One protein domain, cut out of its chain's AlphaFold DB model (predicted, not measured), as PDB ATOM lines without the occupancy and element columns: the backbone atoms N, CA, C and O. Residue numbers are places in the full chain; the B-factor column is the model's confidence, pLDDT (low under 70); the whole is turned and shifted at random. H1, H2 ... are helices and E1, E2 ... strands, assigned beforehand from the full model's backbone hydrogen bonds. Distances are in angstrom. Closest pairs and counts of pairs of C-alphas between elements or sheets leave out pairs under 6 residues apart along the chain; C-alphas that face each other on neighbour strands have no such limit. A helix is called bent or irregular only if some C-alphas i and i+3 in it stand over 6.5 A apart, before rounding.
ATOM      1  N   ALA A 401     288.745 201.580 236.479       87.81
ATOM      2  CA  ALA A 401     288.247 201.939 235.155       87.81
ATOM      3  C   ALA A 401     287.385 203.204 235.221       87.81
ATOM      4  O   ALA A 401     286.689 203.441 236.213       87.81
ATOM      5  N   ASP A 402     287.419 203.997 234.153       92.06
ATOM      6  CA  ASP A 402     286.623 205.214 234.021       92.06
ATOM      7  C   ASP A 402     285.243 204.914 233.434       92.06
ATOM      8  O   ASP A 402     285.124 204.249 232.404       92.06
ATOM      9  N   PHE A 403     284.191 205.452 234.052       93.25
ATOM     10  CA  PHE A 403     282.803 205.301 233.616       93.25
ATOM     11  C   PHE A 403     282.111 206.651 233.463       93.25
ATOM     12  O   PHE A 403     282.295 207.557 234.274       93.25
ATOM     13  N   ALA A 404     281.236 206.756 232.462       92.38
ATOM     14  CA  ALA A 404     280.335 207.893 232.313       92.38
ATOM     15  C   ALA A 404     279.060 207.689 233.144       92.38
ATOM     16  O   ALA A 404     278.325 206.713 232.961       92.38
ATOM     17  N   ILE A 405     278.744 208.646 234.015       91.25
ATOM     18  CA  ILE A 405     277.490 208.650 234.770       91.25
ATOM     19  C   ILE A 405     276.382 209.280 233.925       91.25
ATOM     20  O   ILE A 405     276.314 210.492 233.752       91.25
ATOM     21  N   VAL A 406     275.490 208.439 233.395       87.69
ATOM     22  CA  VAL A 406     274.411 208.865 232.480       87.69
ATOM     23  C   VAL A 406     273.065 209.107 233.169       87.69
ATOM     24  O   VAL A 406     272.223 209.829 232.638       87.69
ATOM     25  N   ARG A 407     272.832 208.493 234.337       81.31
ATOM     26  CA  ARG A 407     271.555 208.581 235.059       81.31
ATOM     27  C   ARG A 407     271.710 208.405 236.566       81.31
ATOM     28  O   ARG A 407     272.577 207.649 237.001       81.31
ATOM     29  N   GLY A 408     270.816 209.023 237.330       80.62
ATOM     30  CA  GLY A 408     270.648 208.834 238.772       80.62
ATOM     31  C   GLY A 408     269.311 208.167 239.093       80.62
ATOM     32  O   GLY A 408     268.371 208.233 238.302       80.62
ATOM     33  N   ARG A 409     269.217 207.496 240.242       72.50
ATOM     34  CA  ARG A 409     267.956 206.973 240.785       72.50
ATOM     35  C   ARG A 409     267.736 207.601 242.153       72.50
ATOM     36  O   ARG A 409     268.668 207.621 242.949       72.50
ATOM     37  N   HIS A 410     266.521 208.064 242.418       68.12
ATOM     38  CA  HIS A 410     266.143 208.580 243.730       68.12
ATOM     39  C   HIS A 410     265.681 207.431 244.643       68.12
ATOM     40  O   HIS A 410     264.855 206.604 244.234       68.12
ATOM     41  N   ASP A 411     266.234 207.355 245.859       66.12
ATOM     42  CA  ASP A 411     265.761 206.484 246.940       66.12
ATOM     43  C   ASP A 411     265.536 207.314 248.211       66.12
ATOM     44  O   ASP A 411     266.439 207.963 248.736       66.12
ATOM     45  N   THR A 412     264.310 207.250 248.727       62.09
ATOM     46  CA  THR A 412     263.873 207.912 249.963       62.09
ATOM     47  C   THR A 412     264.733 207.603 251.194       62.09
ATOM     48  O   THR A 412     264.784 208.427 252.099       62.09
ATOM     49  N   ARG A 413     265.393 206.434 251.262       63.59
ATOM     50  CA  ARG A 413     266.269 206.085 252.399       63.59
ATOM     51  C   ARG A 413     267.609 206.805 252.329       63.59
ATOM     52  O   ARG A 413     268.065 207.335 253.340       63.59
ATOM     53  N   ASP A 414     268.194 206.847 251.139       64.94
ATOM     54  CA  ASP A 414     269.478 207.503 250.899       64.94
ATOM     55  C   ASP A 414     269.341 209.018 251.120       64.94
ATOM     56  O   ASP A 414     270.236 209.658 251.657       64.94
ATOM     57  N   GLU A 415     268.176 209.593 250.806       64.75
ATOM     58  CA  GLU A 415     267.879 211.006 251.057       64.75
ATOM     59  C   GLU A 415     267.908 211.372 252.550       64.75
ATOM     60  O   GLU A 415     268.461 212.406 252.923       64.75
ATOM     61  N   THR A 416     267.332 210.536 253.418       66.56
ATOM     62  CA  THR A 416     267.399 210.756 254.872       66.56
ATOM     63  C   THR A 416     268.825 210.684 255.411       66.56
ATOM     64  O   THR A 416     269.158 211.432 256.327       66.56
ATOM     65  N   GLU A 417     269.669 209.822 254.840       65.88
ATOM     66  CA  GLU A 417     271.081 209.709 255.214       65.88
ATOM     67  C   GLU A 417     271.884 210.916 254.706       65.88
ATOM     68  O   GLU A 417     272.621 211.526 255.475       65.88
ATOM     69  N   LEU A 418     271.669 211.348 253.461       65.25
ATOM     70  CA  LEU A 418     272.333 212.519 252.883       65.25
ATOM     71  C   LEU A 418     271.972 213.822 253.606       65.25
ATOM     72  O   LEU A 418     272.858 214.615 253.890       65.25
ATOM     73  N   ARG A 419     270.701 214.011 253.989       67.12
ATOM     74  CA  ARG A 419     270.259 215.167 254.797       67.12
ATOM     75  C   ARG A 419     270.858 215.193 256.208       67.12
ATOM     76  O   ARG A 419     270.765 216.212 256.884       67.12
ATOM     77  N   SER A 420     271.409 214.074 256.682       66.12
ATOM     78  CA  SER A 420     272.092 214.004 257.978       66.12
ATOM     79  C   SER A 420     273.562 214.435 257.910       66.12
ATOM     80  O   SER A 420     274.193 214.592 258.955       66.12
ATOM     81  N   ILE A 421     274.097 214.645 256.700       69.06
ATOM     82  CA  ILE A 421     275.460 215.122 256.463       69.06
ATOM     83  C   ILE A 421     275.414 216.656 256.386       69.06
ATOM     84  O   ILE A 421     274.861 217.191 255.426       69.06
ATOM     85  N   PRO A 422     275.971 217.383 257.372       62.41
ATOM     86  CA  PRO A 422     275.821 218.835 257.460       62.41
ATOM     87  C   PRO A 422     276.479 219.601 256.303       62.41
ATOM     88  O   PRO A 422     276.118 220.747 256.065       62.41
ATOM     89  N   GLU A 423     277.417 218.992 255.571       71.44
ATOM     90  CA  GLU A 423     278.028 219.591 254.379       71.44
ATOM     91  C   GLU A 423     277.223 219.392 253.073       71.44
ATOM     92  O   GLU A 423     277.671 219.845 252.020       71.44
ATOM     93  N   PHE A 424     276.065 218.717 253.104       51.91
ATOM     94  CA  PHE A 424     275.274 218.382 251.911       51.91
ATOM     95  C   PHE A 424     273.813 218.853 252.016       51.91
ATOM     96  O   PHE A 424     272.983 218.218 252.664       51.91
ATOM     97  N   ASP A 425     273.467 219.917 251.284       55.66
ATOM     98  CA  ASP A 425     272.080 220.372 251.116       55.66
ATOM     99  C   ASP A 425     271.489 219.868 249.791       55.66
ATOM    100  O   ASP A 425     272.004 220.145 248.706       55.66
ATOM    101  N   ILE A 426     270.367 219.142 249.861       58.31
ATOM    102  CA  ILE A 426     269.603 218.729 248.674       58.31
ATOM    103  C   ILE A 426     268.551 219.801 248.378       58.31
ATOM    104  O   ILE A 426     267.541 219.909 249.074       58.31
ATOM    105  N   LEU A 427     268.777 220.585 247.322       55.78
ATOM    106  CA  LEU A 427     267.843 221.607 246.852       55.78
ATOM    107  C   LEU A 427     266.933 221.038 245.757       55.78
ATOM    108  O   LEU A 427     267.409 220.527 244.745       55.78
ATOM    109  N   TYR A 428     265.618 221.167 245.939       56.50
ATOM    110  CA  TYR A 428     264.630 220.809 244.922       56.50
ATOM    111  C   TYR A 428     264.102 222.063 244.227       56.50
ATOM    112  O   TYR A 428     263.559 222.955 244.880       56.50
ATOM    113  N   GLU A 429     264.185 222.116 242.896       51.66
ATOM    114  CA  GLU A 429     263.413 223.095 242.129       51.66
ATOM    115  C   GLU A 429     261.922 222.773 242.267       51.66
ATOM    116  O   GLU A 429     261.458 221.691 241.902       51.66
ATOM    117  N   SER A 430     261.160 223.737 242.786       45.41
ATOM    118  CA  SER A 430     259.796 223.593 243.320       45.41
ATOM    119  C   SER A 430     258.716 223.163 242.308       45.41
ATOM    120  O   SER A 430     257.538 223.117 242.651       45.41
ATOM    121  N   ALA A 431     259.093 222.836 241.069       48.06
ATOM    122  CA  ALA A 431     258.194 222.460 239.981       48.06
ATOM    123  C   ALA A 431     258.455 221.059 239.389       48.06
ATOM    124  O   ALA A 431     257.679 220.607 238.545       48.06
ATOM    125  N   HIS A 432     259.498 220.344 239.822       48.62
ATOM    126  CA  HIS A 432     259.844 219.037 239.258       48.62
ATOM    127  C   HIS A 432     259.376 217.902 240.174       48.62
ATOM    128  O   HIS A 432     259.899 217.680 241.263       48.62
ATOM    129  N   ARG A 433     258.367 217.148 239.720       48.28
ATOM    130  CA  ARG A 433     257.999 215.870 240.341       48.28
ATOM    131  C   ARG A 433     259.079 214.856 239.953       48.28
ATOM    132  O   ARG A 433     259.030 214.328 238.844       48.28
ATOM    133  N   LEU A 434     260.047 214.636 240.845       50.03
ATOM    134  CA  LEU A 434     261.168 213.716 240.629       50.03
ATOM    135  C   LEU A 434     260.641 212.360 240.165       50.03
ATOM    136  O   LEU A 434     259.797 211.735 240.818       50.03
ATOM    137  N   GLN A 435     261.121 211.920 239.010       55.22
ATOM    138  CA  GLN A 435     260.894 210.551 238.578       55.22
ATOM    139  C   GLN A 435     261.831 209.629 239.357       55.22
ATOM    140  O   GLN A 435     262.869 210.047 239.862       55.22
ATOM    141  N   SER A 436     261.494 208.342 239.450       58.38
ATOM    142  CA  SER A 436     262.347 207.385 240.164       58.38
ATOM    143  C   SER A 436     263.748 207.269 239.548       58.38
ATOM    144  O   SER A 436     264.672 206.870 240.247       58.38
ATOM    145  N   VAL A 437     263.919 207.630 238.271       66.44
ATOM    146  CA  VAL A 437     265.190 207.661 237.536       66.44
ATOM    147  C   VAL A 437     265.272 208.955 236.727       66.44
ATOM    148  O   VAL A 437     264.339 209.261 235.987       66.44
ATOM    149  N   GLU A 438     266.400 209.660 236.799       73.25
ATOM    150  CA  GLU A 438     266.659 210.889 236.042       73.25
ATOM    151  C   GLU A 438     267.904 210.762 235.165       73.25
ATOM    152  O   GLU A 438     268.886 210.125 235.541       73.25
ATOM    153  N   LEU A 439     267.857 211.364 233.975       77.44
ATOM    154  CA  LEU A 439     268.967 211.387 233.025       77.44
ATOM    155  C   LEU A 439     269.774 212.674 233.195       77.44
ATOM    156  O   LEU A 439     269.208 213.768 233.203       77.44
ATOM    157  N   PHE A 440     271.099 212.557 233.248       80.75
ATOM    158  CA  PHE A 440     271.971 213.726 233.276       80.75
ATOM    159  C   PHE A 440     272.141 214.289 231.863       80.75
ATOM    160  O   PHE A 440     272.529 213.574 230.941       80.75
ATOM    161  N   ARG A 441     271.890 215.594 231.687       78.38
ATOM    162  CA  ARG A 441     272.101 216.277 230.393       78.38
ATOM    163  C   ARG A 441     273.567 216.270 229.960       78.38
ATOM    164  O   ARG A 441     273.852 216.260 228.769       78.38
ATOM    165  N   ARG A 442     274.485 216.306 230.927       80.06
ATOM    166  CA  ARG A 442     275.931 216.233 230.712       80.06
ATOM    167  C   ARG A 442     276.475 215.114 231.598       80.06
ATOM    168  O   ARG A 442     276.578 215.325 232.805       80.06
ATOM    169  N   PRO A 443     276.749 213.923 231.037       85.06
ATOM    170  CA  PRO A 443     277.411 212.863 231.780       85.06
ATOM    171  C   PRO A 443     278.769 213.345 232.286       85.06
ATOM    172  O   PRO A 443     279.501 213.999 231.545       85.06
ATOM    173  N   PHE A 444     279.098 213.013 233.529       89.12
ATOM    174  CA  PHE A 444     280.411 213.265 234.119       89.12
ATOM    175  C   PHE A 444     281.159 211.947 234.302       89.12
ATOM    176  O   PHE A 444     280.539 210.877 234.360       89.12
ATOM    177  N   ILE A 445     282.489 212.018 234.340       93.75
ATOM    178  CA  ILE A 445     283.348 210.835 234.355       93.75
ATOM    179  C   ILE A 445     283.769 210.526 235.783       93.75
ATOM    180  O   ILE A 445     284.139 211.419 236.545       93.75
ATOM    181  N   VAL A 446     283.705 209.251 236.150       92.88
ATOM    182  CA  VAL A 446     284.159 208.766 237.451       92.88
ATOM    183  C   VAL A 446     285.123 207.608 237.282       92.88
ATOM    184  O   VAL A 446     284.861 206.675 236.528       92.88
ATOM    185  N   GLU A 447     286.215 207.649 238.031       91.00
ATOM    186  CA  GLU A 447     287.100 206.506 238.200       91.00
ATOM    187  C   GLU A 447     286.512 205.585 239.261       91.00
ATOM    188  O   GLU A 447     286.212 206.007 240.383       91.00
ATOM    189  N   VAL A 448     286.338 204.319 238.902       88.56
ATOM    190  CA  VAL A 448     285.722 203.309 239.755       88.56
ATOM    191  C   VAL A 448     286.718 202.193 240.015       88.56
ATOM    192  O   VAL A 448     287.270 201.611 239.085       88.56
ATOM    193  N   VAL A 449     286.893 201.853 241.289       83.88
ATOM    194  CA  VAL A 449     287.570 200.623 241.711       83.88
ATOM    195  C   VAL A 449     286.539 199.538 241.978       83.88
ATOM    196  O   VAL A 449     285.441 199.811 242.475       83.88
ATOM    197  N   SER A 450     286.889 198.291 241.674       80.31
ATOM    198  CA  SER A 450     286.058 197.136 242.003       80.31
ATOM    199  C   SER A 450     286.879 196.028 242.654       80.31
ATOM    200  O   SER A 450     288.089 195.945 242.474       80.31
ATOM    201  N   ALA A 451     286.196 195.144 243.376       71.31
ATOM    202  CA  ALA A 451     286.791 193.932 243.933       71.31
ATOM    203  C   ALA A 451     286.802 192.759 242.924       71.31
ATOM    204  O   ALA A 451     286.992 191.610 243.321       71.31
ATOM    205  N   GLY A 452     286.501 193.015 241.646       77.94
ATOM    206  CA  GLY A 452     286.394 192.017 240.582       77.94
ATOM    207  C   GLY A 452     285.095 192.144 239.785       77.94
ATOM    208  O   GLY A 452     284.451 193.192 239.772       77.94
ATOM    209  N   PHE A 453     284.675 191.052 239.148       79.94
ATOM    210  CA  PHE A 453     283.509 191.027 238.264       79.94
ATOM    211  C   PHE A 453     282.459 190.010 238.723       79.94
ATOM    212  O   PHE A 453     282.791 188.902 239.138       79.94
ATOM    213  N   ASP A 454     281.190 190.396 238.614       70.19
ATOM    214  CA  ASP A 454     279.999 189.590 238.884       70.19
ATOM    215  C   ASP A 454     279.148 189.485 237.607       70.19
ATOM    216  O   ASP A 454     279.078 190.440 236.831       70.19
ATOM    217  N   LYS A 455     278.453 188.362 237.385       67.56
ATOM    218  CA  LYS A 455     277.584 188.177 236.207       67.56
ATOM    219  C   LYS A 455     276.114 188.098 236.597       67.56
ATOM    220  O   LYS A 455     275.726 187.041 237.099       67.56
ATOM    221  N   PRO A 456     275.278 189.111 236.284       63.19
ATOM    222  CA  PRO A 456     273.927 189.101 236.788       63.19
ATOM    223  C   PRO A 456     273.061 187.905 236.346       63.19
ATOM    224  O   PRO A 456     273.287 187.328 235.281       63.19
ATOM    225  N   ALA A 457     272.053 187.516 237.134       51.72
ATOM    226  CA  ALA A 457     271.197 186.393 236.773       51.72
ATOM    227  C   ALA A 457     270.324 186.756 235.574       51.72
ATOM    228  O   ALA A 457     269.817 187.873 235.452       51.72
ATOM    229  N   ASN A 458     270.120 185.766 234.707       57.34
ATOM    230  CA  ASN A 458     269.320 185.880 233.491       57.34
ATOM    231  C   ASN A 458     269.829 186.927 232.472       57.34
ATOM    232  O   ASN A 458     269.087 187.295 231.562       57.34
ATOM    233  N   VAL A 459     271.087 187.378 232.580       61.31
ATOM    234  CA  VAL A 459     271.744 188.234 231.574       61.31
ATOM    235  C   VAL A 459     273.059 187.627 231.082       61.31
ATOM    236  O   VAL A 459     273.671 186.782 231.734       61.31
ATOM    237  N   GLY A 460     273.485 188.049 229.892       66.94
ATOM    238  CA  GLY A 460     274.660 187.525 229.193       66.94
ATOM    239  C   GLY A 460     275.960 188.310 229.390       66.94
ATOM    240  O   GLY A 460     276.866 188.135 228.589       66.94
ATOM    241  N   TYR A 461     276.061 189.194 230.386       74.88
ATOM    242  CA  TYR A 461     277.204 190.108 230.535       74.88
ATOM    243  C   TYR A 461     277.700 190.223 231.983       74.88
ATOM    244  O   TYR A 461     276.938 190.006 232.924       74.88
ATOM    245  N   PHE A 462     278.975 190.577 232.149       78.75
ATOM    246  CA  PHE A 462     279.642 190.873 233.414       78.75
ATOM    247  C   PHE A 462     279.464 192.335 233.836       78.75
ATOM    248  O   PHE A 462     279.326 193.237 233.009       78.75
ATOM    249  N   THR A 463     279.498 192.556 235.146       82.69
ATOM    250  CA  THR A 463     279.372 193.844 235.837       82.69
ATOM    251  C   THR A 463     280.418 193.948 236.944       82.69
ATOM    252  O   THR A 463     280.913 192.927 237.417       82.69
ATOM    253  N   LEU A 464     280.755 195.165 237.378       82.94
ATOM    254  CA  LEU A 464     281.697 195.361 238.483       82.94
ATOM    255  C   LEU A 464     281.130 194.859 239.816       82.94
ATOM    256  O   LEU A 464     279.981 195.140 240.168       82.94
ATOM    257  N   ARG A 465     281.971 194.181 240.599       78.25
ATOM    258  CA  ARG A 465     281.661 193.711 241.949       78.25
ATOM    259  C   ARG A 465     282.110 194.736 242.986       78.25
ATOM    260  O   ARG A 465     283.278 195.103 243.048       78.25
ATOM    261  N   PHE A 466     281.177 195.145 243.845       76.81
ATOM    262  CA  PHE A 466     281.395 196.169 244.878       76.81
ATOM    263  C   PHE A 466     282.059 197.454 244.340       76.81
ATOM    264  O   PHE A 466     283.065 197.885 244.904       76.81
ATOM    265  N   PRO A 467     281.521 198.059 243.262       83.50
ATOM    266  CA  PRO A 467     282.107 199.256 242.676       83.50
ATOM    267  C   PRO A 467     282.102 200.412 243.680       83.50
ATOM    268  O   PRO A 467     281.106 200.633 244.376       83.50
ATOM    269  N   ARG A 468     283.206 201.155 243.735       81.94
ATOM    270  CA  ARG A 468     283.350 202.374 244.537       81.94
ATOM    271  C   ARG A 468     283.954 203.469 243.675       81.94
ATOM    272  O   ARG A 468     284.942 203.226 242.987       81.94
ATOM    273  N   VAL A 469     283.371 204.661 243.732       85.00
ATOM    274  CA  VAL A 469     283.936 205.842 243.075       85.00
ATOM    275  C   VAL A 469     285.178 206.274 243.853       85.00
ATOM    276  O   VAL A 469     285.097 206.497 245.059       85.00
ATOM    277  N   LEU A 470     286.313 206.357 243.164       81.06
ATOM    278  CA  LEU A 470     287.565 206.886 243.701       81.06
ATOM    279  C   LEU A 470     287.684 208.385 243.457       81.06
ATOM    280  O   LEU A 470     288.065 209.134 244.354       81.06
ATOM    281  N   LYS A 471     287.379 208.811 242.229       85.50
ATOM    282  CA  LYS A 471     287.580 210.187 241.782       85.50
ATOM    283  C   LYS A 471     286.535 210.573 240.742       85.50
ATOM    284  O   LYS A 471     286.136 209.750 239.924       85.50
ATOM    285  N   VAL A 472     286.109 211.831 240.783       89.88
ATOM    286  CA  VAL A 472     285.350 212.473 239.704       89.88
ATOM    287  C   VAL A 472     286.350 213.220 238.824       89.88
ATOM    288  O   VAL A 472     287.187 213.958 239.343       89.88
ATOM    289  N   HIS A 473     286.291 212.997 237.514       89.44
ATOM    290  CA  HIS A 473     287.176 213.619 236.532       89.44
ATOM    291  C   HIS A 473     286.416 214.695 235.758       89.44
ATOM    292  O   HIS A 473     285.380 214.421 235.146       89.44
ATOM    293  N   GLU A 474     286.944 215.916 235.785       87.06
ATOM    294  CA  GLU A 474     286.450 217.055 234.994       87.06
ATOM    295  C   GLU A 474     287.252 217.246 233.696       87.06
ATOM    296  O   GLU A 474     286.798 217.900 232.761       87.06
ATOM    297  N   ASP A 475     288.439 216.644 233.634       90.25
ATOM    298  CA  ASP A 475     289.401 216.678 232.532       90.25
ATOM    299  C   ASP A 475     289.163 215.585 231.475       90.25
ATOM    300  O   ASP A 475     289.785 215.608 230.414       90.25
ATOM    301  N   ARG A 476     288.258 214.635 231.743       90.25
ATOM    302  CA  ARG A 476     287.962 213.481 230.877       90.25
ATOM    303  C   ARG A 476     286.580 213.578 230.244       90.25
ATOM    304  O   ARG A 476     285.652 214.174 230.792       90.25
ATOM    305  N   SER A 477     286.421 212.935 229.093       89.00
ATOM    306  CA  SER A 477     285.166 212.836 228.351       89.00
ATOM    307  C   SER A 477     284.660 211.391 228.278       89.00
ATOM    308  O   SER A 477     285.353 210.443 228.632       89.00
ATOM    309  N   PHE A 478     283.448 211.188 227.750       85.62
ATOM    310  CA  PHE A 478     282.894 209.840 227.546       85.62
ATOM    311  C   PHE A 478     283.721 208.978 226.574       85.62
ATOM    312  O   PHE A 478     283.551 207.763 226.544       85.62
ATOM    313  N   ARG A 479     284.594 209.585 225.759       88.06
ATOM    314  CA  ARG A 479     285.491 208.853 224.851       88.06
ATOM    315  C   ARG A 479     286.642 208.176 225.587       88.06
ATOM    316  O   ARG A 479     287.200 207.226 225.059       88.06
ATOM    317  N   ASP A 480     286.947 208.658 226.786       89.12
ATOM    318  CA  ASP A 480     288.033 208.171 227.635       89.12
ATOM    319  C   ASP A 480     287.546 207.075 228.602       89.12
ATOM    320  O   ASP A 480     288.313 206.564 229.410       89.12
ATOM    321  N   THR A 481     286.257 206.720 228.543       91.56
ATOM    322  CA  THR A 481     285.656 205.692 229.405       91.56
ATOM    323  C   THR A 481     285.776 204.297 228.818       91.56
ATOM    324  O   THR A 481     285.808 204.129 227.600       91.56
ATOM    325  N   VAL A 482     285.760 203.293 229.696       91.25
ATOM    326  CA  VAL A 482     285.843 201.883 229.304       91.25
ATOM    327  C   VAL A 482     284.674 201.480 228.398       91.25
ATOM    328  O   VAL A 482     283.497 201.710 228.707       91.25
ATOM    329  N   GLY A 483     284.994 200.842 227.272       89.69
ATOM    330  CA  GLY A 483     283.991 200.293 226.362       89.69
ATOM    331  C   GLY A 483     283.281 199.068 226.951       89.69
ATOM    332  O   GLY A 483     283.820 198.360 227.799       89.69
TER     333      GLY A 483
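What this domain is: This is residues 401 to 483 of the 591 residues of the protein "DNA_LIGASE_A3 domain-containing protein" of Stachybotrys chartarum IBT 40288 (UniProt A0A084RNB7). A bent ribbon of two antiparallel strands, E1 and E2, widens at one end into a strongly twisted three-stranded sheet as E3 joins E2, while the small helix H1 lies beyond the ribbon's other end, off the sheet. Two long loops spread from this frame, and residues 419 to 425, 427 to 433 and 456 to 461 stick out free. The printed part has 83 residues, with named elements in the order E1, H1, E2, E3 and sheet order E1, E2, E3, antiparallel throughout. It is mostly strand in its named elements, which hold under half of the residues, and loose, with a radius of gyration of the C-alphas of 15.4 A and spans of 40 by 34 by 25 A.

How they stand to each other: E1, residues 401 to 409, is an edge strand and bends by 69 degrees at residue 406. A tight link leads to H1, residues 412 to 418, which is not on the sheet; 2 of its 3 O i to N i+4 pairs are within hydrogen-bond range. E2, residues 437 to 449, is the inner strand and bends by 106 degrees at residue 441. E1 and E2 are antiparallel at 148 degrees; C-alphas 407 and 439 face each other at 4.3 A, and N 403 and O 446 are 2.8 A apart. E3, residues 468 to 473, is the other edge strand and forms a hairpin with E2; C-alphas 446 and 472 face each other at 4.5 A, and N 447 and O 471 are 2.8 A apart. H1 and E3 are apart.

Where its parts are: E1 begins at C-alpha 401, (288.247, 201.939, 235.155), and measures 21.7 A. H1 measures 10.1 A, E2 23.8 A and E3 14.3 A, ending at C-alpha 473, (287.176, 213.619, 236.532).

The domain as a whole: The C-alphas farthest apart, of Pro 422 and Gly 460, are 42.2 A apart. The printed part has no cut. The links H1 to E2 and E2 to E3 are long. Residues 410 to 422, 424 to 437 and 455 to 460 have pLDDT under 70.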